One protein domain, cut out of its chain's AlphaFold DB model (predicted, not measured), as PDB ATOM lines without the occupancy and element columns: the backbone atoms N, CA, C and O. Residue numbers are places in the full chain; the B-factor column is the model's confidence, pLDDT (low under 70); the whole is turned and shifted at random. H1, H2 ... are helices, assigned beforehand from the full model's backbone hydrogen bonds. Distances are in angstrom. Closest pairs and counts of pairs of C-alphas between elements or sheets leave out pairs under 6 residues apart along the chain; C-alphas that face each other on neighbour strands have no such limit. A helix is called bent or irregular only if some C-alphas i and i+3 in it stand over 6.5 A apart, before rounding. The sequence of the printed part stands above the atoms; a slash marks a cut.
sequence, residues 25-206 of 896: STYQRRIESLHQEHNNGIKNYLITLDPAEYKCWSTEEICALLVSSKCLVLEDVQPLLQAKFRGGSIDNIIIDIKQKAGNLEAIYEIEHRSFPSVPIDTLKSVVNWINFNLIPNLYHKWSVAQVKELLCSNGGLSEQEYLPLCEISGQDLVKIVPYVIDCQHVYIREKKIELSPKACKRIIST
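What this domain is: This is residues 25 to 206 of the 896 residues of the protein "Predicted protein" of Naegleria gruberi (UniProt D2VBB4). Two lobes of helices stand end to end along the longest axis: a larger one of H1 to H7, in which the helices mostly cross each other, and a smaller, looser one of H8 to H12. In the larger lobe the hairpin of H3 and H4 has H1 on its far side, while H5 and H6 pack on H7, which runs towards the smaller lobe; there H8 and H11 run nearly parallel with few contacts, and the loop of residues 188 to 194 sticks out before H12. The printed part has 182 residues with twelve named helices, H1 to H12 in order along the chain, and no named strand; its class is all helix. It is compact, with a radius of gyration of the C-alphas of 18.4 A, yet elongated, with spans of 57 by 37 by 31 A.

Where its parts are: H1, residues 25 to 36, begins at C-alpha 25 (-24.698, -6.787, -67.198) and is 15.8 A long. H2 is residues 51 to 56, H3 residues 59 to 68, 14.2 A long, and H4 residues 74 to 82. H5, residues 87 to 99, is 18.5 A long, and H6, residues 104 to 114, is 15.2 A. H7, residues 120 to 137, is the longest at 25.1 A; it ends at C-alpha 137 (-44.349, -8.488, -39.805) and has a kink of 31 degrees near residue 131. H8 is residues 144 to 153, 14.0 A long, H9 residues 159 to 165, and H10 residues 170 to 173. H11, residues 177 to 187, is 15.2 A long, and H12, residues 197 to 205, ends at C-alpha 205 (-50.157, -19.609, -22.086). H2 and H9 are irregular, with C-alphas 52 and 55 8.3 A apart and C-alphas 161 and 164 7.1 A apart; H4 and H7 are only just irregular, with 6.6 A between C-alphas 76 and 79 and 6.53 A between C-alphas 132 and 135.

How they stand to each other: The hub is H5, which touches H2, H6 and H7. It touches H7 about perpendicular, at 80 degrees, the closest C-alphas being those of Ile 93 and Val 127, 7.0 A apart; of H7, residues 127 to 135 alone take part. H5 and H6 form a helical hairpin at a steep tilt of 39 degrees, closest at the C-alphas of Asp 96 and Ile 107, 6.4 A. H6 touches residues 120 to 127 of H7, closest at the C-alphas of Tyr 108 and Lys 124, 6.2 A. H2 touches residues 87 to 91 of H5, with the C-alphas of Lys 55 and Gly 87 closest at 4.0 A. H3 and H4 form a helical hairpin at a shallow tilt of 16 degrees, closest at the C-alphas of Cys 63 and Val 77, 6.0 A. H1 touches H3 at a steep tilt of 40 degrees, the same way, closest at the C-alphas of Ile 31 and Ala 64, 6.5 A. H7 and H11 are close but not clearly touching, with the C-alphas of Pro 136 and Pro 178 closest at 6.8 A. H8 and H9, a helical hairpin, only just touch, with 3 pairs of C-alphas within 8 A, closest at Cys 152 and Glu 159, 7.3 A. H8 and H11 are close but not clearly touching, at a shallow tilt of 6 degrees, the same way. H10 and H11 meet only through their link, and H11 and H12 are near each other, with 6 pairs of C-alphas within 10 A. Every O i to N i+4 pair is within hydrogen-bond range in H1, H3, H5 and H8; the counts are 5 of 7 in H6, 11 of 14 in H7, 6 of 7 in H11 and 4 of 5 in H12, and H10 is too short for such a pair. In H2 it is 0 of 2, with 1 of 3 O i to N i+3 pairs within range, in H4 2 of 5 with 5 of 6, and in H9 1 of 3 with 1 of 4.

The domain as a whole: The two C-alphas farthest apart are those of Ser 25 and Gln 160, 57.6 A. The printed part has no cut. The link from H1 to H2, 14 residues, is long. The mean pLDDT of the printed part is 72.2, and 77 residues are under 70, among them residues 34 to 48 and 159 to 206; H12 has a mean of 40.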
ATOM      1  N   SER A  25     -25.836  -6.006 -67.713       62.88
ATOM      2  CA  SER A  25     -24.698  -6.787 -67.198       62.88
ATOM      3  C   SER A  25     -24.176  -6.284 -65.852       62.88
ATOM      4  O   SER A  25     -23.572  -7.044 -65.101       62.88
ATOM      5  N   THR A  26     -24.386  -5.003 -65.542       67.12
ATOM      6  CA  THR A  26     -23.896  -4.392 -64.300       67.12
ATOM      7  C   THR A  26     -24.828  -4.705 -63.130       67.12
ATOM      8  O   THR A  26     -24.356  -5.055 -62.052       67.12
ATOM      9  N   TYR A  27     -26.146  -4.672 -63.355       61.78
ATOM     10  CA  TYR A  27     -27.139  -5.084 -62.356       61.78
ATOM     11  C   TYR A  27     -27.073  -6.574 -62.054       61.78
ATOM     12  O   TYR A  27     -27.082  -6.967 -60.892       61.78
ATOM     13  N   GLN A  28     -26.935  -7.394 -63.094       64.25
ATOM     14  CA  GLN A  28     -26.854  -8.837 -62.937       64.25
ATOM     15  C   GLN A  28     -25.587  -9.249 -62.182       64.25
ATOM     16  O   GLN A  28     -25.690  -9.978 -61.204       64.25
ATOM     17  N   ARG A  29     -24.424  -8.655 -62.499       74.75
ATOM     18  CA  ARG A  29     -23.207  -8.846 -61.691       74.75
ATOM     19  C   ARG A  29     -23.352  -8.350 -60.261       74.75
ATOM     20  O   ARG A  29     -22.773  -8.951 -59.371       74.75
ATOM     21  N   ARG A  30     -24.092  -7.264 -60.016       66.50
ATOM     22  CA  ARG A  30     -24.310  -6.762 -58.652       66.50
ATOM     23  C   ARG A  30     -25.186  -7.714 -57.842       66.50
ATOM     24  O   ARG A  30     -24.886  -7.936 -56.681       66.50
ATOM     25  N   ILE A  31     -26.209  -8.314 -58.446       63.56
ATOM     26  CA  ILE A  31     -27.065  -9.306 -57.780       63.56
ATOM     27  C   ILE A  31     -26.343 -10.637 -57.620       63.56
ATOM     28  O   ILE A  31     -26.439 -11.240 -56.565       63.56
ATOM     29  N   GLU A  32     -25.574 -11.074 -58.614       69.50
ATOM     30  CA  GLU A  32     -24.723 -12.261 -58.510       69.50
ATOM     31  C   GLU A  32     -23.615 -12.064 -57.468       69.50
ATOM     32  O   GLU A  32     -23.343 -12.984 -56.711       69.50
ATOM     33  N   SER A  33     -23.038 -10.862 -57.355       70.81
ATOM     34  CA  SER A  33     -22.090 -10.492 -56.293       70.81
ATOM     35  C   SER A  33     -22.765 -10.488 -54.922       70.81
ATOM     36  O   SER A  33     -22.239 -11.094 -53.996       70.81
ATOM     37  N   LEU A  34     -23.958  -9.891 -54.803       58.34
ATOM     38  CA  LEU A  34     -24.788  -9.955 -53.594       58.34
ATOM     39  C   LEU A  34     -25.267 -11.385 -53.302       58.34
ATOM     40  O   LEU A  34     -25.567 -11.710 -52.172       58.34
ATOM     41  N   HIS A  35     -25.345 -12.279 -54.285       61.28
ATOM     42  CA  HIS A  35     -25.705 -13.677 -54.061       61.28
ATOM     43  C   HIS A  35     -24.480 -14.508 -53.639       61.28
ATOM     44  O   HIS A  35     -24.563 -15.329 -52.727       61.28
ATOM     45  N   GLN A  36     -23.319 -14.267 -54.259       61.16
ATOM     46  CA  GLN A  36     -22.058 -14.967 -53.997       61.16
ATOM     47  C   GLN A  36     -21.415 -14.563 -52.671       61.16
ATOM     48  O   GLN A  36     -20.957 -15.440 -51.944       61.16
ATOM     49  N   GLU A  37     -21.429 -13.279 -52.304       58.69
ATOM     50  CA  GLU A  37     -20.985 -12.834 -50.976       58.69
ATOM     51  C   GLU A  37     -21.884 -13.397 -49.856       58.69
ATOM     52  O   GLU A  37     -21.479 -13.411 -48.697       58.69
ATOM     53  N   HIS A  38     -23.111 -13.844 -50.168       56.03
ATOM     54  CA  HIS A  38     -24.167 -14.101 -49.175       56.03
ATOM     55  C   HIS A  38     -24.577 -15.577 -49.041       56.03
ATOM     56  O   HIS A  38     -25.297 -15.929 -48.105       56.03
ATOM     57  N   ASN A  39     -24.043 -16.473 -49.882       50.22
ATOM     58  CA  ASN A  39     -24.126 -17.926 -49.667       50.22
ATOM     59  C   ASN A  39     -23.396 -18.400 -48.387       50.22
ATOM     60  O   ASN A  39     -23.506 -19.569 -48.030       50.22
ATOM     61  N   ASN A  40     -22.733 -17.489 -47.663       47.12
ATOM     62  CA  ASN A  40     -22.116 -17.727 -46.356       47.12
ATOM     63  C   ASN A  40     -22.993 -17.320 -45.143       47.12
ATOM     64  O   ASN A  40     -22.535 -17.463 -44.017       47.12
ATOM     65  N   GLY A  41     -24.233 -16.823 -45.308       44.81
ATOM     66  CA  GLY A  41     -25.069 -16.462 -44.145       44.81
ATOM     67  C   GLY A  41     -26.433 -15.842 -44.470       44.81
ATOM     68  O   GLY A  41     -26.618 -14.631 -44.389       44.81
ATOM     69  N   ILE A  42     -27.429 -16.678 -44.784       43.09
ATOM     70  CA  ILE A  42     -28.766 -16.263 -45.267       43.09
ATOM     71  C   ILE A  42     -29.633 -15.562 -44.191       43.09
ATOM     72  O   ILE A  42     -30.561 -14.830 -44.531       43.09
ATOM     73  N   LYS A  43     -29.336 -15.705 -42.890       46.59
ATOM     74  CA  LYS A  43     -30.126 -15.062 -41.816       46.59
ATOM     75  C   LYS A  43     -29.864 -13.560 -41.639       46.59
ATOM     76  O   LYS A  43     -30.738 -12.874 -41.122       46.59
ATOM     77  N   ASN A  44     -28.740 -13.019 -42.113       45.62
ATOM     78  CA  ASN A  44     -28.337 -11.644 -41.781       45.62
ATOM     79  C   ASN A  44     -29.060 -10.530 -42.563       45.62
ATOM     80  O   ASN A  44     -28.990  -9.376 -42.147       45.62
ATOM     81  N   TYR A  45     -29.799 -10.833 -43.640       45.41
ATOM     82  CA  TYR A  45     -30.430  -9.788 -44.470       45.41
ATOM     83  C   TYR A  45     -31.863  -9.406 -44.080       45.41
ATOM     84  O   TYR A  45     -32.214  -8.229 -44.130       45.41
ATOM     85  N   LEU A  46     -32.661 -10.355 -43.578       46.81
ATOM     86  CA  LEU A  46     -33.897 -10.017 -42.850       46.81
ATOM     87  C   LEU A  46     -33.589  -9.267 -41.539       46.81
ATOM     88  O   LEU A  46     -34.470  -8.618 -40.988       46.81
ATOM     89  N   ILE A  47     -32.333  -9.337 -41.077       49.56
ATOM     90  CA  ILE A  47     -31.796  -8.594 -39.930       49.56
ATOM     91  C   ILE A  47     -31.285  -7.193 -40.342       49.56
ATOM     92  O   ILE A  47     -31.233  -6.313 -39.489       49.56
ATOM     93  N   THR A  48     -30.959  -6.933 -41.621       63.00
ATOM     94  CA  THR A  48     -30.472  -5.604 -42.073       63.00
ATOM     95  C   THR A  48     -31.524  -4.731 -42.754       63.00
ATOM     96  O   THR A  48     -31.464  -3.513 -42.601       63.00
ATOM     97  N   LEU A  49     -32.492  -5.299 -43.481       80.31
ATOM     98  CA  LEU A  49     -33.602  -4.524 -44.044       80.31
ATOM     99  C   LEU A  49     -34.754  -4.482 -43.047       80.31
ATOM    100  O   LEU A  49     -35.450  -5.479 -42.872       80.31
ATOM    101  N   ASP A  50     -34.979  -3.322 -42.430       84.56
ATOM    102  CA  ASP A  50     -36.108  -3.131 -41.524       84.56
ATOM    103  C   ASP A  50     -37.432  -3.314 -42.297       84.56
ATOM    104  O   ASP A  50     -37.752  -2.492 -43.170       84.56
ATOM    105  N   PRO A  51     -38.243  -4.356 -41.996       86.75
ATOM    106  CA  PRO A  51     -39.554  -4.547 -42.611       86.75
ATOM    107  C   PRO A  51     -40.457  -3.334 -42.419       86.75
ATOM    108  O   PRO A  51     -41.351  -3.105 -43.222       86.75
ATOM    109  N   ALA A  52     -40.227  -2.534 -41.376       84.94
ATOM    110  CA  ALA A  52     -40.954  -1.312 -41.089       84.94
ATOM    111  C   ALA A  52     -40.716  -0.219 -42.153       84.94
ATOM    112  O   ALA A  52     -41.600   0.626 -42.344       84.94
ATOM    113  N   GLU A  53     -39.579  -0.244 -42.852       91.06
ATOM    114  CA  GLU A  53     -39.146   0.749 -43.844       91.06
ATOM    115  C   GLU A  53     -39.239   0.242 -45.290       91.06
ATOM    116  O   GLU A  53     -38.624   0.803 -46.195       91.06
ATOM    117  N   TYR A  54     -40.065  -0.778 -45.552       92.50
ATOM    118  CA  TYR A  54     -40.176  -1.410 -46.875       92.50
ATOM    119  C   TYR A  54     -40.437  -0.453 -48.048       92.50
ATOM    120  O   TYR A  54     -40.093  -0.762 -49.184       92.50
ATOM    121  N   LYS A  55     -41.015   0.729 -47.797       93.62
ATOM    122  CA  LYS A  55     -41.243   1.772 -48.814       93.62
ATOM    123  C   LYS A  55     -39.943   2.349 -49.381       93.62
ATOM    124  O   LYS A  55     -39.940   2.838 -50.510       93.62
ATOM    125  N   CYS A  56     -38.872   2.305 -48.596       94.12
ATOM    126  CA  CYS A  56     -37.556   2.840 -48.925       94.12
ATOM    127  C   CYS A  56     -36.654   1.818 -49.624       94.12
ATOM    128  O   CYS A  56     -35.602   2.208 -50.124       94.12
ATOM    129  N   TRP A  57     -37.063   0.547 -49.702       95.25
ATOM    130  CA  TRP A  57     -36.259  -0.491 -50.337       95.25
ATOM    131  C   TRP A  57     -36.067  -0.217 -51.832       95.25
ATOM    132  O   TRP A  57     -37.014   0.057 -52.583       95.25
ATOM    133  N   SER A  58     -34.815  -0.290 -52.264       95.81
ATOM    134  CA  SER A  58     -34.408  -0.228 -53.662       95.81
ATOM    135  C   SER A  58     -34.852  -1.475 -54.430       95.81
ATOM    136  O   SER A  58     -35.238  -2.499 -53.857       95.81
ATOM    137  N   THR A  59     -34.813  -1.392 -55.760       95.75
ATOM    138  CA  THR A  59     -35.149  -2.533 -56.618       95.75
ATOM    139  C   THR A  59     -34.184  -3.692 -56.388       95.75
ATOM    140  O   THR A  59     -34.608  -4.841 -56.328       95.75
ATOM    141  N   GLU A  60     -32.901  -3.399 -56.193       93.75
ATOM    142  CA  GLU A  60     -31.849  -4.386 -55.970       93.75
ATOM    143  C   GLU A  60     -32.029  -5.113 -54.633       93.75
ATOM    144  O   GLU A  60     -31.911  -6.336 -54.591       93.75
ATOM    145  N   GLU A  61     -32.375  -4.386 -53.566       93.94
ATOM    146  CA  GLU A  61     -32.648  -4.958 -52.240       93.94
ATOM    147  C   GLU A  61     -33.845  -5.913 -52.265       93.94
ATOM    148  O   GLU A  61     -33.763  -7.020 -51.734       93.94
ATOM    149  N   ILE A  62     -34.938  -5.532 -52.935       94.25
ATOM    150  CA  ILE A  62     -36.126  -6.390 -53.069       94.25
ATOM    151  C   ILE A  62     -35.808  -7.638 -53.883       94.25
ATOM    152  O   ILE A  62     -36.183  -8.745 -53.505       94.25
ATOM    153  N   CYS A  63     -35.098  -7.468 -54.995       93.62
ATOM    154  CA  CYS A  63     -34.695  -8.567 -55.857       93.62
ATOM    155  C   CYS A  63     -33.807  -9.567 -55.103       93.62
ATOM    156  O   CYS A  63     -34.073 -10.768 -55.138       93.62
ATOM    157  N   ALA A  64     -32.816  -9.081 -54.350       90.12
ATOM    158  CA  ALA A  64     -31.969  -9.918 -53.505       90.12
ATOM    159  C   ALA A  64     -32.779 -10.652 -52.419       90.12
ATOM    160  O   ALA A  64     -32.566 -11.845 -52.200       90.12
ATOM    161  N   LEU A  65     -33.745  -9.974 -51.789       92.19
ATOM    162  CA  LEU A  65     -34.615 -10.549 -50.759       92.19
ATOM    163  C   LEU A  65     -35.542 -11.650 -51.305       92.19
ATOM    164  O   LEU A  65     -35.761 -12.675 -50.654       92.19
ATOM    165  N   LEU A  66     -36.082 -11.474 -52.513       92.81
ATOM    166  CA  LEU A  66     -36.944 -12.470 -53.159       92.81
ATOM    167  C   LEU A  66     -36.161 -13.726 -53.577       92.81
ATOM    168  O   LEU A  66     -36.684 -14.834 -53.443       92.81
ATOM    169  N   VAL A  67     -34.901 -13.575 -54.005       91.81
ATOM    170  CA  VAL A  67     -34.011 -14.722 -54.265       91.81
ATOM    171  C   VAL A  67     -33.606 -15.410 -52.959       91.81
ATOM    172  O   VAL A  67     -33.702 -16.632 -52.851       91.81
ATOM    173  N   SER A  68     -33.186 -14.654 -51.937       85.50
ATOM    174  CA  SER A  68     -32.697 -15.229 -50.673       85.50
ATOM    175  C   SER A  68     -33.789 -15.969 -49.896       85.50
ATOM    176  O   SER A  68     -33.537 -17.026 -49.316       85.50
ATOM    177  N   SER A  69     -35.030 -15.476 -49.955       85.06
ATOM    178  CA  SER A  69     -36.207 -16.143 -49.387       85.06
ATOM    179  C   SER A  69     -36.679 -17.362 -50.187       85.06
ATOM    180  O   SER A  69     -37.648 -18.010 -49.789       85.06
ATOM    181  N   LYS A  70     -35.999 -17.696 -51.296       89.06
ATOM    182  CA  LYS A  70     -36.374 -18.762 -52.240       89.06
ATOM    183  C   LYS A  70     -37.781 -18.571 -52.817       89.06
ATOM    184  O   LYS A  70     -38.428 -19.545 -53.198       89.06
ATOM    185  N   CYS A  71     -38.262 -17.326 -52.862       89.50
ATOM    186  CA  CYS A  71     -39.536 -16.987 -53.487       89.50
ATOM    187  C   CYS A  71     -39.429 -17.054 -55.014       89.50
ATOM    188  O   CYS A  71     -40.360 -17.520 -55.667       89.50
ATOM    189  N   LEU A  72     -38.293 -16.612 -55.560       93.12
ATOM    190  CA  LEU A  72     -38.006 -16.570 -56.992       93.12
ATOM    191  C   LEU A  72     -36.582 -17.064 -57.268       93.12
ATOM    192  O   LEU A  72     -35.694 -16.904 -56.428       93.12
ATOM    193  N   VAL A  73     -36.355 -17.639 -58.451       92.94
ATOM    194  CA  VAL A  73     -34.993 -17.878 -58.956       92.94
ATOM    195  C   VAL A  73     -34.443 -16.619 -59.629       92.94
ATOM    196  O   VAL A  73     -35.188 -15.679 -59.909       92.94
ATOM    197  N   LEU A  74     -33.134 -16.575 -59.877       90.62
ATOM    198  CA  LEU A  74     -32.456 -15.391 -60.415       90.62
ATOM    199  C   LEU A  74     -33.071 -14.927 -61.747       90.62
ATOM    200  O   LEU A  74     -33.239 -13.728 -61.975       90.62
ATOM    201  N   GLU A  75     -33.462 -15.878 -62.595       93.31
ATOM    202  CA  GLU A  75     -34.099 -15.637 -63.889       93.31
ATOM    203  C   GLU A  75     -35.469 -14.959 -63.738       93.31
ATOM    204  O   GLU A  75     -35.792 -14.035 -64.488       93.31
ATOM    205  N   ASP A  76     -36.246 -15.352 -62.725       92.81
ATOM    206  CA  ASP A  76     -37.588 -14.814 -62.477       92.81
ATOM    207  C   ASP A  76     -37.556 -13.395 -61.897       92.81
ATOM    208  O   ASP A  76     -38.551 -12.674 -61.947       92.81
ATOM    209  N   VAL A  77     -36.419 -12.969 -61.345       93.88
ATOM    210  CA  VAL A  77     -36.245 -11.634 -60.760       93.88
ATOM    211  C   VAL A  77     -35.820 -10.600 -61.807       93.88
ATOM    212  O   VAL A  77     -36.040  -9.398 -61.636       93.88
ATOM    213  N   GLN A  78     -35.288 -11.041 -62.949       92.38
ATOM    214  CA  GLN A  78     -34.853 -10.150 -64.023       92.38
ATOM    215  C   GLN A  78     -35.970  -9.238 -64.576       92.38
ATOM    216  O   GLN A  78     -35.717  -8.040 -64.753       92.38
ATOM    217  N   PRO A  79     -37.213  -9.714 -64.781       94.69
ATOM    218  CA  PRO A  79     -38.330  -8.849 -65.156       94.69
ATOM    219  C   PRO A  79     -38.660  -7.775 -64.107       94.69
ATOM    220  O   PRO A  79     -39.031  -6.662 -64.478       94.69
ATOM    221  N   LEU A  80     -38.487  -8.062 -62.809       94.56
ATOM    222  CA  LEU A  80     -38.733  -7.099 -61.722       94.56
ATOM    223  C   LEU A  80     -37.695  -5.968 -61.720       94.56
ATOM    224  O   LEU A  80     -38.053  -4.800 -61.539       94.56
ATOM    225  N   LEU A  81     -36.428  -6.295 -61.998       93.38
ATOM    226  CA  LEU A  81     -35.358  -5.306 -62.176       93.38
ATOM    227  C   LEU A  81     -35.654  -4.365 -63.338       93.38
ATOM    228  O   LEU A  81     -35.581  -3.145 -63.200       93.38
ATOM    229  N   GLN A  82     -36.026  -4.939 -64.483       92.75
ATOM    230  CA  GLN A  82     -36.345  -4.176 -65.688       92.75
ATOM    231  C   GLN A  82     -37.567  -3.276 -65.480       92.75
ATOM    232  O   GLN A  82     -37.590  -2.142 -65.959       92.75
ATOM    233  N   ALA A  83     -38.542  -3.748 -64.704       93.38
ATOM    234  CA  ALA A  83     -39.731  -2.994 -64.329       93.38
ATOM    235  C   ALA A  83     -39.489  -1.943 -63.226       93.38
ATOM    236  O   ALA A  83     -40.423  -1.231 -62.857       93.38
ATOM    237  N   LYS A  84     -38.259  -1.822 -62.695       95.75
ATOM    238  CA  LYS A  84     -37.909  -0.941 -61.561       95.75
ATOM    239  C   LYS A  84     -38.827  -1.159 -60.353       95.75
ATOM    240  O   LYS A  84     -39.271  -0.205 -59.707       95.75
ATOM    241  N   PHE A  85     -39.128  -2.424 -60.064       95.12
ATOM    242  CA  PHE A  85     -39.986  -2.826 -58.957       95.12
ATOM    243  C   PHE A  85     -39.309  -2.464 -57.626       95.12
ATOM    244  O   PHE A  85     -38.277  -3.029 -57.283       95.12
ATOM    245  N   ARG A  86     -39.822  -1.459 -56.909       95.50
ATOM    246  CA  ARG A  86     -39.181  -0.864 -55.715       95.50
ATOM    247  C   ARG A  86     -40.121  -0.886 -54.509       95.50
ATOM    248  O   ARG A  86     -41.270  -1.293 -54.638       95.50
ATOM    249  N   GLY A  87     -39.683  -0.387 -53.356       94.25
ATOM    250  CA  GLY A  87     -40.475  -0.368 -52.120       94.25
ATOM    251  C   GLY A  87     -41.865   0.261 -52.265       94.25
ATOM    252  O   GLY A  87     -42.842  -0.238 -51.714       94.25
ATOM    253  N   GLY A  88     -41.992   1.304 -53.093       94.75
ATOM    254  CA  GLY A  88     -43.293   1.892 -53.439       94.75
ATOM    255  C   GLY A  88     -44.237   0.946 -54.198       94.75
ATOM    256  O   GLY A  88     -45.445   1.032 -54.025       94.75
ATOM    257  N   SER A  89     -43.706   0.011 -54.993       95.25
ATOM    258  CA  SER A  89     -44.500  -1.046 -55.635       95.25
ATOM    259  C   SER A  89     -45.060  -2.021 -54.597       95.25
ATOM    260  O   SER A  89     -46.225  -2.394 -54.667       95.25
ATOM    261  N   ILE A  90     -44.257  -2.380 -53.588       94.31
ATOM    262  CA  ILE A  90     -44.697  -3.221 -52.464       94.31
ATOM    263  C   ILE A  90     -45.801  -2.521 -51.651       94.31
ATOM    264  O   ILE A  90     -46.766  -3.168 -51.254       94.31
ATOM    265  N   ASP A  91     -45.694  -1.206 -51.431       93.25
ATOM    266  CA  ASP A  91     -46.725  -0.412 -50.739       93.25
ATOM    267  C   ASP A  91     -48.065  -0.446 -51.466       93.25
ATOM    268  O   ASP A  91     -49.090  -0.691 -50.832       93.25
ATOM    269  N   ASN A  92     -48.053  -0.294 -52.792       90.94
ATOM    270  CA  ASN A  92     -49.264  -0.406 -53.604       90.94
ATOM    271  C   ASN A  92     -49.905  -1.795 -53.469       90.94
ATOM    272  O   ASN A  92     -51.093  -1.882 -53.174       90.94
ATOM    273  N   ILE A  93     -49.108  -2.868 -53.537       91.06
ATOM    274  CA  ILE A  93     -49.604  -4.241 -53.353       91.06
ATOM    275  C   ILE A  93     -50.218  -4.430 -51.963       91.06
ATOM    276  O   ILE A  93     -51.278  -5.036 -51.825       91.06
ATOM    277  N   ILE A  94     -49.581  -3.917 -50.906       89.12
ATOM    278  CA  ILE A  94     -50.111  -4.014 -49.539       89.12
ATOM    279  C   ILE A  94     -51.425  -3.232 -49.410       89.12
ATOM    280  O   ILE A  94     -52.348  -3.703 -48.741       89.12
ATOM    281  N   ILE A  95     -51.522  -2.050 -50.024       87.25
ATOM    282  CA  ILE A  95     -52.757  -1.256 -50.065       87.25
ATOM    283  C   ILE A  95     -53.860  -2.037 -50.785       87.25
ATOM    284  O   ILE A  95     -54.965  -2.135 -50.253       87.25
ATOM    285  N   ASP A  96     -53.554  -2.657 -51.919       87.62
ATOM    286  CA  ASP A  96     -54.511  -3.437 -52.702       87.62
ATOM    287  C   ASP A  96     -54.967  -4.706 -51.965       87.62
ATOM    288  O   ASP A  96     -56.165  -5.003 -51.937       87.62
ATOM    289  N   ILE A  97     -54.053  -5.405 -51.276       83.19
ATOM    290  CA  ILE A  97     -54.381  -6.536 -50.388       83.19
ATOM    291  C   ILE A  97     -55.347  -6.101 -49.285       83.19
ATOM    292  O   ILE A  97     -56.330  -6.799 -49.018       83.19
ATOM    293  N   LYS A  98     -55.100  -4.938 -48.671       80.44
ATOM    294  CA  LYS A  98     -55.966  -4.379 -47.626       80.44
ATOM    295  C   LYS A  98     -57.340  -3.992 -48.167       80.44
ATOM    296  O   LYS A  98     -58.345  -4.370 -47.578       80.44
ATOM    297  N   GLN A  99     -57.397  -3.259 -49.278       83.00
ATOM    298  CA  GLN A  99     -58.653  -2.742 -49.835       83.00
ATOM    299  C   GLN A  99     -59.553  -3.842 -50.399       83.00
ATOM    300  O   GLN A  99     -60.775  -3.714 -50.364       83.00
ATOM    301  N   LYS A 100     -58.969  -4.927 -50.914       81.12
ATOM    302  CA  LYS A 100     -59.719  -6.035 -51.518       81.12
ATOM    303  C   LYS A 100     -59.931  -7.222 -50.583       81.12
ATOM    304  O   LYS A 100     -60.239  -8.310 -51.071       81.12
ATOM    305  N   ALA A 101     -59.754  -7.030 -49.274       73.94
ATOM    306  CA  ALA A 101     -59.925  -8.067 -48.255       73.94
ATOM    307  C   ALA A 101     -59.226  -9.395 -48.622       73.94
ATOM    308  O   ALA A 101     -59.797 -10.471 -48.485       73.94
ATOM    309  N   GLY A 102     -58.000  -9.329 -49.158       71.62
ATOM    310  CA  GLY A 102     -57.233 -10.527 -49.517       71.62
ATOM    311  C   GLY A 102     -57.704 -11.283 -50.768       71.62
ATOM    312  O   GLY A 102     -57.274 -12.418 -50.968       71.62
ATOM    313  N   ASN A 103     -58.538 -10.699 -51.639       80.06
ATOM    314  CA  ASN A 103     -58.852 -11.298 -52.943       80.06
ATOM    315  C   ASN A 103     -57.634 -11.241 -53.890       80.06
ATOM    316  O   ASN A 103     -57.504 -10.333 -54.714       80.06
ATOM    317  N   LEU A 104     -56.742 -12.226 -53.750       78.75
ATOM    318  CA  LEU A 104     -55.456 -12.293 -54.446       78.75
ATOM    319  C   LEU A 104     -55.596 -12.323 -55.975       78.75
ATOM    320  O   LEU A 104     -54.796 -11.693 -56.660       78.75
ATOM    321  N   GLU A 105     -56.636 -12.963 -56.522       77.81
ATOM    322  CA  GLU A 105     -56.868 -13.009 -57.975       77.81
ATOM    323  C   GLU A 105     -57.102 -11.616 -58.564       77.81
ATOM    324  O   GLU A 105     -56.480 -11.234 -59.556       77.81
ATOM    325  N   ALA A 106     -57.922 -10.808 -57.893       72.94
ATOM    326  CA  ALA A 106     -58.198  -9.442 -58.312       72.94
ATOM    327  C   ALA A 106     -56.994  -8.500 -58.113       72.94
ATOM    328  O   ALA A 106     -56.983  -7.401 -58.670       72.94
ATOM    329  N   ILE A 107     -56.017  -8.888 -57.292       78.56
ATOM    330  CA  ILE A 107     -54.781  -8.132 -57.049       78.56
ATOM    331  C   ILE A 107     -53.759  -8.465 -58.133       78.56
ATOM    332  O   ILE A 107     -53.163  -7.551 -58.694       78.56
ATOM    333  N   TYR A 108     -53.642  -9.735 -58.534       81.06
ATOM    334  CA  TYR A 108     -52.795 -10.124 -59.666       81.06
ATOM    335  C   TYR A 108     -53.176  -9.375 -60.945       81.06
ATOM    336  O   TYR A 108     -52.299  -8.915 -61.669       81.06
ATOM    337  N   GLU A 109     -54.474  -9.205 -61.211       77.62
ATOM    338  CA  GLU A 109     -54.942  -8.470 -62.391       77.62
ATOM    339  C   GLU A 109     -54.643  -6.966 -62.345       77.62
ATOM    340  O   GLU A 109     -54.414  -6.368 -63.398       77.62
ATOM    341  N   ILE A 110     -54.655  -6.339 -61.164       79.31
ATOM    342  CA  ILE A 110     -54.279  -4.924 -61.029       79.31
ATOM    343  C   ILE A 110     -52.772  -4.775 -61.201       79.31
ATOM    344  O   ILE A 110     -52.320  -3.963 -62.005       79.31
ATOM    345  N   GLU A 111     -51.996  -5.596 -60.507       82.31
ATOM    346  CA  GLU A 111     -50.541  -5.480 -60.519       82.31
ATOM    347  C   GLU A 111     -49.944  -5.855 -61.872       82.31
ATOM    348  O   GLU A 111     -49.001  -5.216 -62.331       82.31
ATOM    349  N   HIS A 112     -50.552  -6.797 -62.593       84.19
ATOM    350  CA  HIS A 112     -50.158  -7.095 -63.969       84.19
ATOM    351  C   HIS A 112     -50.431  -5.924 -64.930       84.19
ATOM    352  O   HIS A 112     -49.756  -5.791 -65.948       84.19
ATOM    353  N   ARG A 113     -51.389  -5.034 -64.629       87.12
ATOM    354  CA  ARG A 113     -51.569  -3.787 -65.401       87.12
ATOM    355  C   ARG A 113     -50.511  -2.746 -65.047       87.12
ATOM    356  O   ARG A 113     -50.091  -2.007 -65.933       87.12
ATOM    357  N   SER A 114     -50.082  -2.702 -63.787       87.44
ATOM    358  CA  SER A 114     -49.015  -1.813 -63.304       87.44
ATOM    359  C   SER A 114     -47.626  -2.247 -63.788       87.44
ATOM    360  O   SER A 114     -46.768  -1.401 -64.037       87.44
ATOM    361  N   PHE A 115     -47.417  -3.554 -63.981       90.81
ATOM    362  CA  PHE A 115     -46.151  -4.158 -64.398       90.81
ATOM    363  C   PHE A 115     -46.342  -5.155 -65.559       90.81
ATOM    364  O   PHE A 115     -46.057  -6.342 -65.403       90.81
ATOM    365  N   PRO A 116     -46.776  -4.703 -66.752       91.62
ATOM    366  CA  PRO A 116     -47.121  -5.592 -67.869       91.62
ATOM    367  C   PRO A 116     -45.917  -6.343 -68.456       91.62
ATOM    368  O   PRO A 116     -46.091  -7.311 -69.191       91.62
ATOM    369  N   SER A 117     -44.696  -5.894 -68.157       92.19
ATOM    370  CA  SER A 117     -43.451  -6.563 -68.545       92.19
ATOM    371  C   SER A 117     -43.041  -7.690 -67.592       92.19
ATOM    372  O   SER A 117     -42.106  -8.425 -67.902       92.19
ATOM    373  N   VAL A 118     -43.687  -7.812 -66.429       93.25
ATOM    374  CA  VAL A 118     -43.392  -8.857 -65.445       93.25
ATOM    375  C   VAL A 118     -44.351 -10.024 -65.677       93.25
ATOM    376  O   VAL A 118     -45.565  -9.809 -65.677       93.25
ATOM    377  N   PRO A 119     -43.853 -11.263 -65.856       94.69
ATOM    378  CA  PRO A 119     -44.714 -12.426 -66.010       94.69
ATOM    379  C   PRO A 119     -45.710 -12.547 -64.858       94.69
ATOM    380  O   PRO A 119     -45.369 -12.349 -63.688       94.69
ATOM    381  N   ILE A 120     -46.949 -12.920 -65.182       91.69
ATOM    382  CA  ILE A 120     -48.022 -13.007 -64.187       91.69
ATOM    383  C   ILE A 120     -47.689 -13.975 -63.047       91.69
ATOM    384  O   ILE A 120     -48.042 -13.712 -61.902       91.69
ATOM    385  N   ASP A 121     -46.976 -15.066 -63.328       92.94
ATOM    386  CA  ASP A 121     -46.609 -16.045 -62.305       92.94
ATOM    387  C   ASP A 121     -45.516 -15.517 -61.365       92.94
ATOM    388  O   ASP A 121     -45.584 -15.754 -60.161       92.94
ATOM    389  N   THR A 122     -44.593 -14.691 -61.868       93.88
ATOM    390  CA  THR A 122     -43.640 -13.948 -61.033       93.88
ATOM    391  C   THR A 122     -44.381 -12.989 -60.102       93.88
ATOM    392  O   THR A 122     -44.135 -12.990 -58.897       93.88
ATOM    393  N   LEU A 123     -45.339 -12.212 -60.627       92.25
ATOM    394  CA  LEU A 123     -46.154 -11.304 -59.810       92.25
ATOM    395  C   LEU A 123     -46.970 -12.057 -58.754       92.25
ATOM    396  O   LEU A 123     -47.029 -11.611 -57.610       92.25
ATOM    397  N   LYS A 124     -47.546 -13.219 -59.089       92.44
ATOM    398  CA  LYS A 124     -48.240 -14.071 -58.111       92.44
ATOM    399  C   LYS A 124     -47.318 -14.487 -56.973       92.44
ATOM    400  O   LYS A 124     -47.708 -14.387 -55.813       92.44
ATOM    401  N   SER A 125     -46.107 -14.940 -57.289       92.94
ATOM    402  CA  SER A 125     -45.117 -15.328 -56.281       92.94
ATOM    403  C   SER A 125     -44.748 -14.154 -55.373       92.94
ATOM    404  O   SER A 125     -44.759 -14.315 -54.155       92.94
ATOM    405  N   VAL A 126     -44.534 -12.958 -55.934       93.31
ATOM    406  CA  VAL A 126     -44.240 -11.739 -55.159       93.31
ATOM    407  C   VAL A 126     -45.405 -11.346 -54.253       93.31
ATOM    408  O   VAL A 126     -45.207 -11.119 -53.062       93.31
ATOM    409  N   VAL A 127     -46.630 -11.300 -54.778       92.88
ATOM    410  CA  VAL A 127     -47.832 -10.946 -54.003       92.88
ATOM    411  C   VAL A 127     -48.084 -11.966 -52.886       92.88
ATOM    412  O   VAL A 127     -48.372 -11.576 -51.756       92.88
ATOM    413  N   ASN A 128     -47.905 -13.263 -53.157       89.38
ATOM    414  CA  ASN A 128     -47.983 -14.303 -52.130       89.38
ATOM    415  C   ASN A 128     -46.902 -14.114 -51.067       89.38
ATOM    416  O   ASN A 128     -47.196 -14.167 -49.874       89.38
ATOM    417  N   TRP A 129     -45.661 -13.855 -51.472       93.94
ATOM    418  CA  TRP A 129     -44.582 -13.617 -50.526       93.94
ATOM    419  C   TRP A 129     -44.860 -12.398 -49.641       93.94
ATOM    420  O   TRP A 129     -44.704 -12.498 -48.425       93.94
ATOM    421  N   ILE A 130     -45.362 -11.296 -50.209       92.12
ATOM    422  CA  ILE A 130     -45.784 -10.111 -49.449       92.12
ATOM    423  C   ILE A 130     -46.885 -10.484 -48.452       92.12
ATOM    424  O   ILE A 130     -46.785 -10.135 -47.276       92.12
ATOM    425  N   ASN A 131     -47.906 -11.222 -48.890       88.31
ATOM    426  CA  ASN A 131     -49.036 -11.601 -48.046       88.31
ATOM    427  C   ASN A 131     -48.636 -12.518 -46.881       88.31
ATOM    428  O   ASN A 131     -49.108 -12.328 -45.763       88.31
ATOM    429  N   PHE A 132     -47.755 -13.488 -47.125       84.94
ATOM    430  CA  PHE A 132     -47.400 -14.505 -46.133       84.94
ATOM    431  C   PHE A 132     -46.163 -14.166 -45.295       84.94
ATOM    432  O   PHE A 132     -46.034 -14.690 -44.194       84.94
ATOM    433  N   ASN A 133     -45.262 -13.303 -45.774       87.12
ATOM    434  CA  ASN A 133     -43.997 -13.016 -45.087       87.12
ATOM    435  C   ASN A 133     -43.870 -11.553 -44.662       87.12
ATOM    436  O   ASN A 133     -43.390 -11.282 -43.565       87.12
ATOM    437  N   LEU A 134     -44.302 -10.595 -45.490       87.88
ATOM    438  CA  LEU A 134     -44.116  -9.175 -45.177       87.88
ATOM    439  C   LEU A 134     -45.269  -8.605 -44.344       87.88
ATOM    440  O   LEU A 134     -45.031  -8.006 -43.297       87.88
ATOM    441  N   ILE A 135     -46.519  -8.815 -44.766       86.50
ATOM    442  CA  ILE A 135     -47.713  -8.319 -44.066       86.50
ATOM    443  C   ILE A 135     -47.766  -8.767 -42.599       86.50
ATOM    444  O   ILE A 135     -48.045  -7.909 -41.756       86.50
ATOM    445  N   PRO A 136     -47.443 -10.029 -42.247       83.75
ATOM    446  CA  PRO A 136     -47.458 -10.448 -40.852       83.75
ATOM    447  C   PRO A 136     -46.497  -9.660 -39.966       83.75
ATOM    448  O   PRO A 136     -46.847  -9.272 -38.853       83.75
ATOM    449  N   ASN A 137     -45.327  -9.315 -40.502       81.62
ATOM    450  CA  ASN A 137     -44.349  -8.488 -39.805       81.62
ATOM    451  C   ASN A 137     -44.791  -7.020 -39.687       81.62
ATOM    452  O   ASN A 137     -44.278  -6.287 -38.845       81.62
ATOM    453  N   LEU A 138     -45.783  -6.585 -40.469       83.00
ATOM    454  CA  LEU A 138     -46.329  -5.228 -40.458       83.00
ATOM    455  C   LEU A 138     -47.560  -5.054 -39.563       83.00
ATOM    456  O   LEU A 138     -48.024  -3.920 -39.419       83.00
ATOM    457  N   TYR A 139     -48.093  -6.112 -38.942       76.75
ATOM    458  CA  TYR A 139     -49.312  -6.013 -38.125       76.75
ATOM    459  C   TYR A 139     -49.192  -5.025 -36.959       76.75
ATOM    460  O   TYR A 139     -50.179  -4.387 -36.600       76.75
ATOM    461  N   HIS A 140     -47.981  -4.793 -36.445       75.12
ATOM    462  CA  HIS A 140     -47.734  -3.820 -35.379       75.12
ATOM    463  C   HIS A 140     -48.021  -2.371 -35.815       75.12
ATOM    464  O   HIS A 140     -48.182  -1.498 -34.967       75.12
ATOM    465  N   LYS A 141     -48.085  -2.111 -37.130       74.69
ATOM    466  CA  LYS A 141     -48.406  -0.802 -37.722       74.69
ATOM    467  C   LYS A 141     -49.864  -0.663 -38.156       74.69
ATOM    468  O   LYS A 141     -50.239   0.386 -38.676       74.69
ATOM    469  N   TRP A 142     -50.672  -1.713 -38.040       74.50
ATOM    470  CA  TRP A 142     -52.068  -1.665 -38.462       74.50
ATOM    471  C   TRP A 142     -52.924  -1.071 -37.349       74.50
ATOM    472  O   TRP A 142     -52.659  -1.275 -36.164       74.50
ATOM    473  N   SER A 143     -53.966  -0.325 -37.720       75.00
ATOM    474  CA  SER A 143     -54.934   0.126 -36.725       75.00
ATOM    475  C   SER A 143     -55.730  -1.068 -36.193       75.00
ATOM    476  O   SER A 143     -55.952  -2.049 -36.905       75.00
ATOM    477  N   VAL A 144     -56.225  -0.971 -34.957       70.25
ATOM    478  CA  VAL A 144     -57.084  -2.010 -34.357       70.25
ATOM    479  C   VAL A 144     -58.288  -2.325 -35.257       70.25
ATOM    480  O   VAL A 144     -58.689  -3.479 -35.367       70.25
ATOM    481  N   ALA A 145     -58.820  -1.325 -35.968       72.88
ATOM    482  CA  ALA A 145     -59.903  -1.505 -36.934       72.88
ATOM    483  C   ALA A 145     -59.483  -2.331 -38.164       72.88
ATOM    484  O   ALA A 145     -60.242  -3.189 -38.596       72.88
ATOM    485  N   GLN A 146     -58.271  -2.128 -38.692       71.94
ATOM    486  CA  GLN A 146     -57.742  -2.908 -39.821       71.94
ATOM    487  C   GLN A 146     -57.458  -4.360 -39.429       71.94
ATOM    488  O   GLN A 146     -57.709  -5.276 -40.207       71.94
ATOM    489  N   VAL A 147     -56.952  -4.579 -38.213       71.19
ATOM    490  CA  VAL A 147     -56.733  -5.931 -37.681       71.19
ATOM    491  C   VAL A 147     -58.071  -6.625 -37.395       71.19
ATOM    492  O   VAL A 147     -58.220  -7.800 -37.725       71.19
ATOM    493  N   LYS A 148     -59.072  -5.884 -36.886       70.75
ATOM    494  CA  LYS A 148     -60.459  -6.358 -36.728       70.75
ATOM    495  C   LYS A 148     -61.035  -6.797 -38.062       70.75
ATOM    496  O   LYS A 148     -61.540  -7.906 -38.174       70.75
ATOM    497  N   GLU A 149     -60.946  -5.940 -39.070       70.75
ATOM    498  CA  GLU A 149     -61.474  -6.236 -40.393       70.75
ATOM    499  C   GLU A 149     -60.805  -7.477 -40.980       70.75
ATOM    500  O   GLU A 149     -61.521  -8.374 -41.407       70.75
ATOM    501  N   LEU A 150     -59.477  -7.608 -40.896       70.69
ATOM    502  CA  LEU A 150     -58.744  -8.792 -41.361       70.69
ATOM    503  C   LEU A 150     -59.184 -10.078 -40.642       70.69
ATOM    504  O   LEU A 150     -59.433 -11.095 -41.285       70.69
ATOM    505  N   LEU A 151     -59.294 -10.048 -39.314       69.94
ATOM    506  CA  LEU A 151     -59.681 -11.216 -38.519       69.94
ATOM    507  C   LEU A 151     -61.169 -11.573 -38.671       69.94
ATOM    508  O   LEU A 151     -61.525 -12.743 -38.569       69.94
ATOM    509  N   CYS A 152     -62.035 -10.606 -38.969       68.44
ATOM    510  CA  CYS A 152     -63.443 -10.868 -39.268       68.44
ATOM    511  C   CYS A 152     -63.659 -11.339 -40.716       68.44
ATOM    512  O   CYS A 152     -64.462 -12.240 -40.944       68.44
ATOM    513  N   SER A 153     -62.955 -10.754 -41.691       62.44
ATOM    514  CA  SER A 153     -63.134 -11.062 -43.119       62.44
ATOM    515  C   SER A 153     -62.383 -12.318 -43.559       62.44
ATOM    516  O   SER A 153     -62.964 -13.145 -44.256       62.44
ATOM    517  N   ASN A 154     -61.147 -12.517 -43.090       59.47
ATOM    518  CA  ASN A 154     -60.390 -13.741 -43.353       59.47
ATOM    519  C   ASN A 154     -60.600 -14.777 -42.251       59.47
ATOM    520  O   ASN A 154     -60.871 -15.928 -42.560       59.47
ATOM    521  N   GLY A 155     -60.537 -14.358 -40.981       57.66
ATOM    522  CA  GLY A 155     -60.541 -15.234 -39.801       57.66
ATOM    523  C   GLY A 155     -61.899 -15.824 -39.401       57.66
ATOM    524  O   GLY A 155     -61.954 -16.614 -38.459       57.66
ATOM    525  N   GLY A 156     -62.999 -15.467 -40.080       58.16
ATOM    526  CA  GLY A 156     -64.347 -16.005 -39.833       58.16
ATOM    527  C   GLY A 156     -64.864 -15.847 -38.395       58.16
ATOM    528  O   GLY A 156     -65.852 -16.485 -38.034       58.16
ATOM    529  N   LEU A 157     -64.187 -15.037 -37.578       63.03
ATOM    530  CA  LEU A 157     -64.532 -14.802 -36.185       63.03
ATOM    531  C   LEU A 157     -65.768 -13.910 -36.130       63.03
ATOM    532  O   LEU A 157     -65.805 -12.835 -36.738       63.03
ATOM    533  N   SER A 158     -66.779 -14.349 -35.384       73.62
ATOM    534  CA  SER A 158     -67.933 -13.507 -35.091       73.62
ATOM    535  C   SER A 158     -67.508 -12.295 -34.257       73.62
ATOM    536  O   SER A 158     -66.531 -12.334 -33.506       73.62
ATOM    537  N   GLU A 159     -68.270 -11.204 -34.342       61.25
ATOM    538  CA  GLU A 159     -67.973  -9.972 -33.596       61.25
ATOM    539  C   GLU A 159     -67.881 -10.202 -32.072       61.25
ATOM    540  O   GLU A 159     -67.158  -9.496 -31.372       61.25
ATOM    541  N   GLN A 160     -68.551 -11.242 -31.565       67.88
ATOM    542  CA  GLN A 160     -68.531 -11.646 -30.158       67.88
ATOM    543  C   GLN A 160     -67.261 -12.419 -29.771       67.88
ATOM    544  O   GLN A 160     -66.751 -12.227 -28.669       67.88
ATOM    545  N   GLU A 161     -66.717 -13.251 -30.663       61.19
ATOM    546  CA  GLU A 161     -65.445 -13.964 -30.447       61.19
ATOM    547  C   GLU A 161     -64.238 -13.019 -30.525       61.19
ATOM    548  O   GLU A 161     -63.179 -13.307 -29.969       61.19
ATOM    549  N   TYR A 162     -64.416 -11.867 -31.176       63.25
ATOM    550  CA  TYR A 162     -63.396 -10.836 -31.323       63.25
ATOM    551  C   TYR A 162     -63.317  -9.858 -30.143       63.25
ATOM    552  O   TYR A 162     -62.267  -9.261 -29.923       63.25
ATOM    553  N   LEU A 163     -64.391  -9.686 -29.361       59.44
ATOM    554  CA  LEU A 163     -64.445  -8.695 -28.275       59.44
ATOM    555  C   LEU A 163     -63.226  -8.725 -27.321       59.44
ATOM    556  O   LEU A 163     -62.712  -7.654 -27.006       59.44
ATOM    557  N   PRO A 164     -62.704  -9.902 -26.915       62.72
ATOM    558  CA  PRO A 164     -61.509  -9.993 -26.069       62.72
ATOM    559  C   PRO A 164     -60.201  -9.585 -26.770       62.72
ATOM    560  O   PRO A 164     -59.223  -9.262 -26.105       62.72
ATOM    561  N   LEU A 165     -60.159  -9.615 -28.109       58.56
ATOM    562  CA  LEU A 165     -58.994  -9.237 -28.918       58.56
ATOM    563  C   LEU A 165     -58.931  -7.721 -29.172       58.56
ATOM    564  O   LEU A 165     -57.849  -7.201 -29.435       58.56
ATOM    565  N   CYS A 166     -60.056  -7.002 -29.052       56.16
ATOM    566  CA  CYS A 166     -60.126  -5.537 -29.172       56.16
ATOM    567  C   CYS A 166     -59.250  -4.794 -28.154       56.16
ATOM    568  O   CYS A 166     -58.895  -3.640 -28.385       56.16
ATOM    569  N   GLU A 167     -58.946  -5.429 -27.023       60.88
ATOM    570  CA  GLU A 167     -58.189  -4.835 -25.915       60.88
ATOM    571  C   GLU A 167     -56.679  -5.122 -26.010       60.88
ATOM    572  O   GLU A 167     -55.898  -4.609 -25.210       60.88
ATOM    573  N   ILE A 168     -56.250  -5.920 -26.996       60.62
ATOM    574  CA  ILE A 168     -54.851  -6.317 -27.186       60.62
ATOM    575  C   ILE A 168     -54.111  -5.246 -27.997       60.62
ATOM    576  O   ILE A 168     -54.607  -4.742 -29.006       60.62
ATOM    577  N   SER A 169     -52.895  -4.899 -27.567       62.22
ATOM    578  CA  SER A 169     -52.046  -3.951 -28.290       62.22
ATOM    579  C   SER A 169     -51.708  -4.478 -29.694       62.22
ATOM    580  O   SER A 169     -51.558  -5.683 -29.902       62.22
ATOM    581  N   GLY A 170     -51.527  -3.587 -30.677       56.78
ATOM    582  CA  GLY A 170     -51.130  -3.993 -32.033       56.78
ATOM    583  C   GLY A 170     -49.835  -4.824 -32.066       56.78
ATOM    584  O   GLY A 170     -49.699  -5.711 -32.904       56.78
ATOM    585  N   GLN A 171     -48.915  -4.596 -31.119       60.22
ATOM    586  CA  GLN A 171     -47.673  -5.368 -30.968       60.22
ATOM    587  C   GLN A 171     -47.915  -6.803 -30.478       60.22
ATOM    588  O   GLN A 171     -47.234  -7.728 -30.919       60.22
ATOM    589  N   ASP A 172     -48.891  -7.008 -29.597       62.56
ATOM    590  CA  ASP A 172     -49.225  -8.338 -29.084       62.56
ATOM    591  C   ASP A 172     -50.131  -9.114 -30.042       62.56
ATOM    592  O   ASP A 172     -50.008 -10.332 -30.161       62.56
ATOM    593  N   LEU A 173     -50.953  -8.410 -30.825       61.34
ATOM    594  CA  LEU A 173     -51.722  -8.993 -31.925       61.34
ATOM    595  C   LEU A 173     -50.823  -9.609 -33.006       61.34
ATOM    596  O   LEU A 173     -51.156 -10.680 -33.509       61.34
ATOM    597  N   VAL A 174     -49.655  -9.024 -33.311       56.12
ATOM    598  CA  VAL A 174     -48.680  -9.603 -34.267       56.12
ATOM    599  C   VAL A 174     -48.308 -11.038 -33.908       56.12
ATOM    600  O   VAL A 174     -48.128 -11.876 -34.787       56.12
ATOM    601  N   LYS A 175     -48.234 -11.344 -32.610       62.69
ATOM    602  CA  LYS A 175     -47.882 -12.677 -32.114       62.69
ATOM    603  C   LYS A 175     -49.034 -13.672 -32.239       62.69
ATOM    604  O   LYS A 175     -48.789 -14.866 -32.147       62.69
ATOM    605  N   ILE A 176     -50.271 -13.204 -32.413       60.84
ATOM    606  CA  ILE A 176     -51.496 -14.018 -32.392       60.84
ATOM    607  C   ILE A 176     -52.040 -14.233 -33.809       60.84
ATOM    608  O   ILE A 176     -52.482 -15.333 -34.135       60.84
ATOM    609  N   VAL A 177     -51.983 -13.212 -34.670       61.28
ATOM    610  CA  VAL A 177     -52.607 -13.232 -36.004       61.28
ATOM    611  C   VAL A 177     -52.091 -14.367 -36.910       61.28
ATOM    612  O   VAL A 177     -52.941 -15.062 -37.469       61.28
ATOM    613  N   PRO A 178     -50.773 -14.654 -37.022       58.72
ATOM    614  CA  PRO A 178     -50.288 -15.784 -37.823       58.72
ATOM    615  C   PRO A 178     -50.898 -17.121 -37.386       58.72
ATOM    616  O   PRO A 178     -51.292 -17.929 -38.220       58.72
ATOM    617  N   TYR A 179     -51.082 -17.322 -36.076       58.25
ATOM    618  CA  TYR A 179     -51.674 -18.548 -35.542       58.25
ATOM    619  C   TYR A 179     -53.168 -18.662 -35.830       58.25
ATOM    620  O   TYR A 179     -53.645 -19.762 -36.093       58.25
ATOM    621  N   VAL A 180     -53.910 -17.552 -35.782       60.00
ATOM    622  CA  VAL A 180     -55.344 -17.550 -36.113       60.00
ATOM    623  C   VAL A 180     -55.550 -17.892 -37.591       60.00
ATOM    624  O   VAL A 180     -56.409 -18.713 -37.911       60.00
ATOM    625  N   ILE A 181     -54.716 -17.334 -38.472       57.00
ATOM    626  CA  ILE A 181     -54.748 -17.598 -39.917       57.00
ATOM    627  C   ILE A 181     -54.336 -19.051 -40.221       57.00
ATOM    628  O   ILE A 181     -55.051 -19.766 -40.929       57.00
ATOM    629  N   ASP A 182     -53.246 -19.544 -39.627       52.53
ATOM    630  CA  ASP A 182     -52.776 -20.922 -39.818       52.53
ATOM    631  C   ASP A 182     -53.781 -21.965 -39.308       52.53
ATOM    632  O   ASP A 182     -54.015 -22.994 -39.952       52.53
ATOM    633  N   CYS A 183     -54.434 -21.697 -38.172       45.66
ATOM    634  CA  CYS A 183     -55.469 -22.579 -37.632       45.66
ATOM    635  C   CYS A 183     -56.689 -22.678 -38.558       45.66
ATOM    636  O   CYS A 183     -57.376 -23.699 -38.555       45.66
ATOM    637  N   GLN A 184     -56.941 -21.669 -39.395       46.91
ATOM    638  CA  GLN A 184     -58.026 -21.702 -40.367       46.91
ATOM    639  C   GLN A 184     -57.697 -22.407 -41.677       46.91
ATOM    640  O   GLN A 184     -58.581 -23.046 -42.246       46.91
ATOM    641  N   HIS A 185     -56.449 -22.375 -42.147       39.88
ATOM    642  CA  HIS A 185     -56.060 -23.204 -43.296       39.88
ATOM    643  C   HIS A 185     -56.266 -24.702 -43.014       39.88
ATOM    644  O   HIS A 185     -56.575 -25.475 -43.925       39.88
ATOM    645  N   VAL A 186     -56.185 -25.094 -41.739       35.50
ATOM    646  CA  VAL A 186     -56.593 -26.416 -41.245       35.50
ATOM    647  C   VAL A 186     -58.126 -26.556 -41.204       35.50
ATOM    648  O   VAL A 186     -58.659 -27.590 -41.598       35.50
ATOM    649  N   TYR A 187     -58.845 -25.504 -40.802       32.16
ATOM    650  CA  TYR A 187     -60.307 -25.474 -40.639       32.16
ATOM    651  C   TYR A 187     -61.108 -25.493 -41.958       32.16
ATOM    652  O   TYR A 187     -62.195 -26.064 -42.016       32.16
ATOM    653  N   ILE A 188     -60.589 -24.903 -43.043       36.38
ATOM    654  CA  ILE A 188     -61.306 -24.798 -44.331       36.38
ATOM    655  C   ILE A 188     -61.295 -26.126 -45.112       36.38
ATOM    656  O   ILE A 188     -62.183 -26.365 -45.933       36.38
ATOM    657  N   ARG A 189     -60.345 -27.037 -44.845       34.31
ATOM    658  CA  ARG A 189     -60.268 -28.340 -45.540       34.31
ATOM    659  C   ARG A 189     -61.143 -29.442 -44.942       34.31
ATOM    660  O   ARG A 189     -61.458 -30.388 -45.657       34.31
ATOM    661  N   GLU A 190     -61.592 -29.319 -43.697       30.72
ATOM    662  CA  GLU A 190     -62.384 -30.358 -43.033       30.72
ATOM    663  C   GLU A 190     -63.641 -29.749 -42.401       30.72
ATOM    664  O   GLU A 190     -63.613 -29.131 -41.339       30.72
ATOM    665  N   LYS A 191     -64.793 -29.911 -43.069       36.00
ATOM    666  CA  LYS A 191     -66.085 -29.511 -42.498       36.00
ATOM    667  C   LYS A 191     -66.358 -30.318 -41.221       36.00
ATOM    668  O   LYS A 191     -66.663 -31.504 -41.306       36.00
ATOM    669  N   LYS A 192     -66.360 -29.590 -40.095       39.12
ATOM    670  CA  LYS A 192     -66.631 -29.982 -38.696       39.12
ATOM    671  C   LYS A 192     -65.593 -30.919 -38.077       39.12
ATOM    672  O   LYS A 192     -65.604 -32.096 -38.399       39.12
ATOM    673  N   ILE A 193     -64.864 -30.415 -37.073       31.42
ATOM    674  CA  ILE A 193     -64.540 -31.082 -35.795       31.42
ATOM    675  C   ILE A 193     -64.003 -30.036 -34.789       31.42
ATOM    676  O   ILE A 193     -63.429 -29.019 -35.165       31.42
ATOM    677  N   GLU A 194     -64.261 -30.309 -33.510       36.53
ATOM    678  CA  GLU A 194     -63.899 -29.560 -32.303       36.53
ATOM    679  C   GLU A 194     -62.399 -29.230 -32.172       36.53
ATOM    680  O   GLU A 194     -61.522 -30.022 -32.527       36.53
ATOM    681  N   LEU A 195     -62.117 -28.057 -31.590       29.03
ATOM    682  CA  LEU A 195     -60.769 -27.558 -31.309       29.03
ATOM    683  C   LEU A 195     -59.954 -28.554 -30.473       29.03
ATOM    684  O   LEU A 195     -60.375 -28.995 -29.401       29.03
ATOM    685  N   SER A 196     -58.737 -28.868 -30.930       41.75
ATOM    686  CA  SER A 196     -57.838 -29.730 -30.162       41.75
ATOM    687  C   SER A 196     -57.387 -29.031 -28.864       41.75
ATOM    688  O   SER A 196     -57.050 -27.842 -28.891       41.75
ATOM    689  N   PRO A 197     -57.265 -29.756 -27.735       39.94
ATOM    690  CA  PRO A 197     -56.811 -29.192 -26.460       39.94
ATOM    691  C   PRO A 197     -55.450 -28.475 -26.524       39.94
ATOM    692  O   PRO A 197     -55.185 -27.598 -25.709       39.94
ATOM    693  N   LYS A 198     -54.593 -28.801 -27.507       44.41
ATOM    694  CA  LYS A 198     -53.313 -28.111 -27.751       44.41
ATOM    695  C   LYS A 198     -53.490 -26.682 -28.277       44.41
ATOM    696  O   LYS A 198     -52.702 -25.818 -27.904       44.41
ATOM    697  N   ALA A 199     -54.508 -26.433 -29.104       40.59
ATOM    698  CA  ALA A 199     -54.813 -25.101 -29.630       40.59
ATOM    699  C   ALA A 199     -55.356 -24.190 -28.515       40.59
ATOM    700  O   ALA A 199     -54.848 -23.089 -28.318       40.59
ATOM    701  N   CYS A 200     -56.279 -24.703 -27.692       39.84
ATOM    702  CA  CYS A 200     -56.801 -23.976 -26.531       39.84
ATOM    703  C   CYS A 200     -55.718 -23.700 -25.471       39.84
ATOM    704  O   CYS A 200     -55.685 -22.618 -24.891       39.84
ATOM    705  N   LYS A 201     -54.793 -24.646 -25.235       40.31
ATOM    706  CA  LYS A 201     -53.732 -24.501 -24.220       40.31
ATOM    707  C   LYS A 201     -52.674 -23.452 -24.599       40.31
ATOM    708  O   LYS A 201     -52.161 -22.788 -23.704       40.31
ATOM    709  N   ARG A 202     -52.386 -23.250 -25.895       39.78
ATOM    710  CA  ARG A 202     -51.422 -22.231 -26.365       39.78
ATOM    711  C   ARG A 202     -51.960 -20.800 -26.295       39.78
ATOM    712  O   ARG A 202     -51.213 -19.915 -25.892       39.78
ATOM    713  N   ILE A 203     -53.248 -20.600 -26.590       38.94
ATOM    714  CA  ILE A 203     -53.938 -19.297 -26.482       38.94
ATOM    715  C   ILE A 203     -53.923 -18.775 -25.033       38.94
ATOM    716  O   ILE A 203     -53.841 -17.575 -24.797       38.94
ATOM    717  N   ILE A 204     -53.949 -19.684 -24.055       39.12
ATOM    718  CA  ILE A 204     -53.995 -19.351 -22.625       39.12
ATOM    719  C   ILE A 204     -52.586 -19.111 -22.037       39.12
ATOM    720  O   ILE A 204     -52.452 -18.409 -21.036       39.12
ATOM    721  N   SER A 205     -51.522 -19.653 -22.645       36.78
ATOM    722  CA  SER A 205     -50.157 -19.609 -22.086       36.78
ATOM    723  C   SER A 205     -49.361 -18.318 -22.341       36.78
ATOM    724  O   SER A 205     -48.330 -18.125 -21.705       36.78
ATOM    725  N   THR A 206     -49.810 -17.408 -23.212       35.69
ATOM    726  CA  THR A 206     -49.060 -16.190 -23.603       35.69
ATOM    727  C   THR A 206     -49.375 -14.916 -22.786       35.69
ATOM    728  O   THR A 206     -49.140 -13.815 -23.262       35.69
TER     729      THR A 206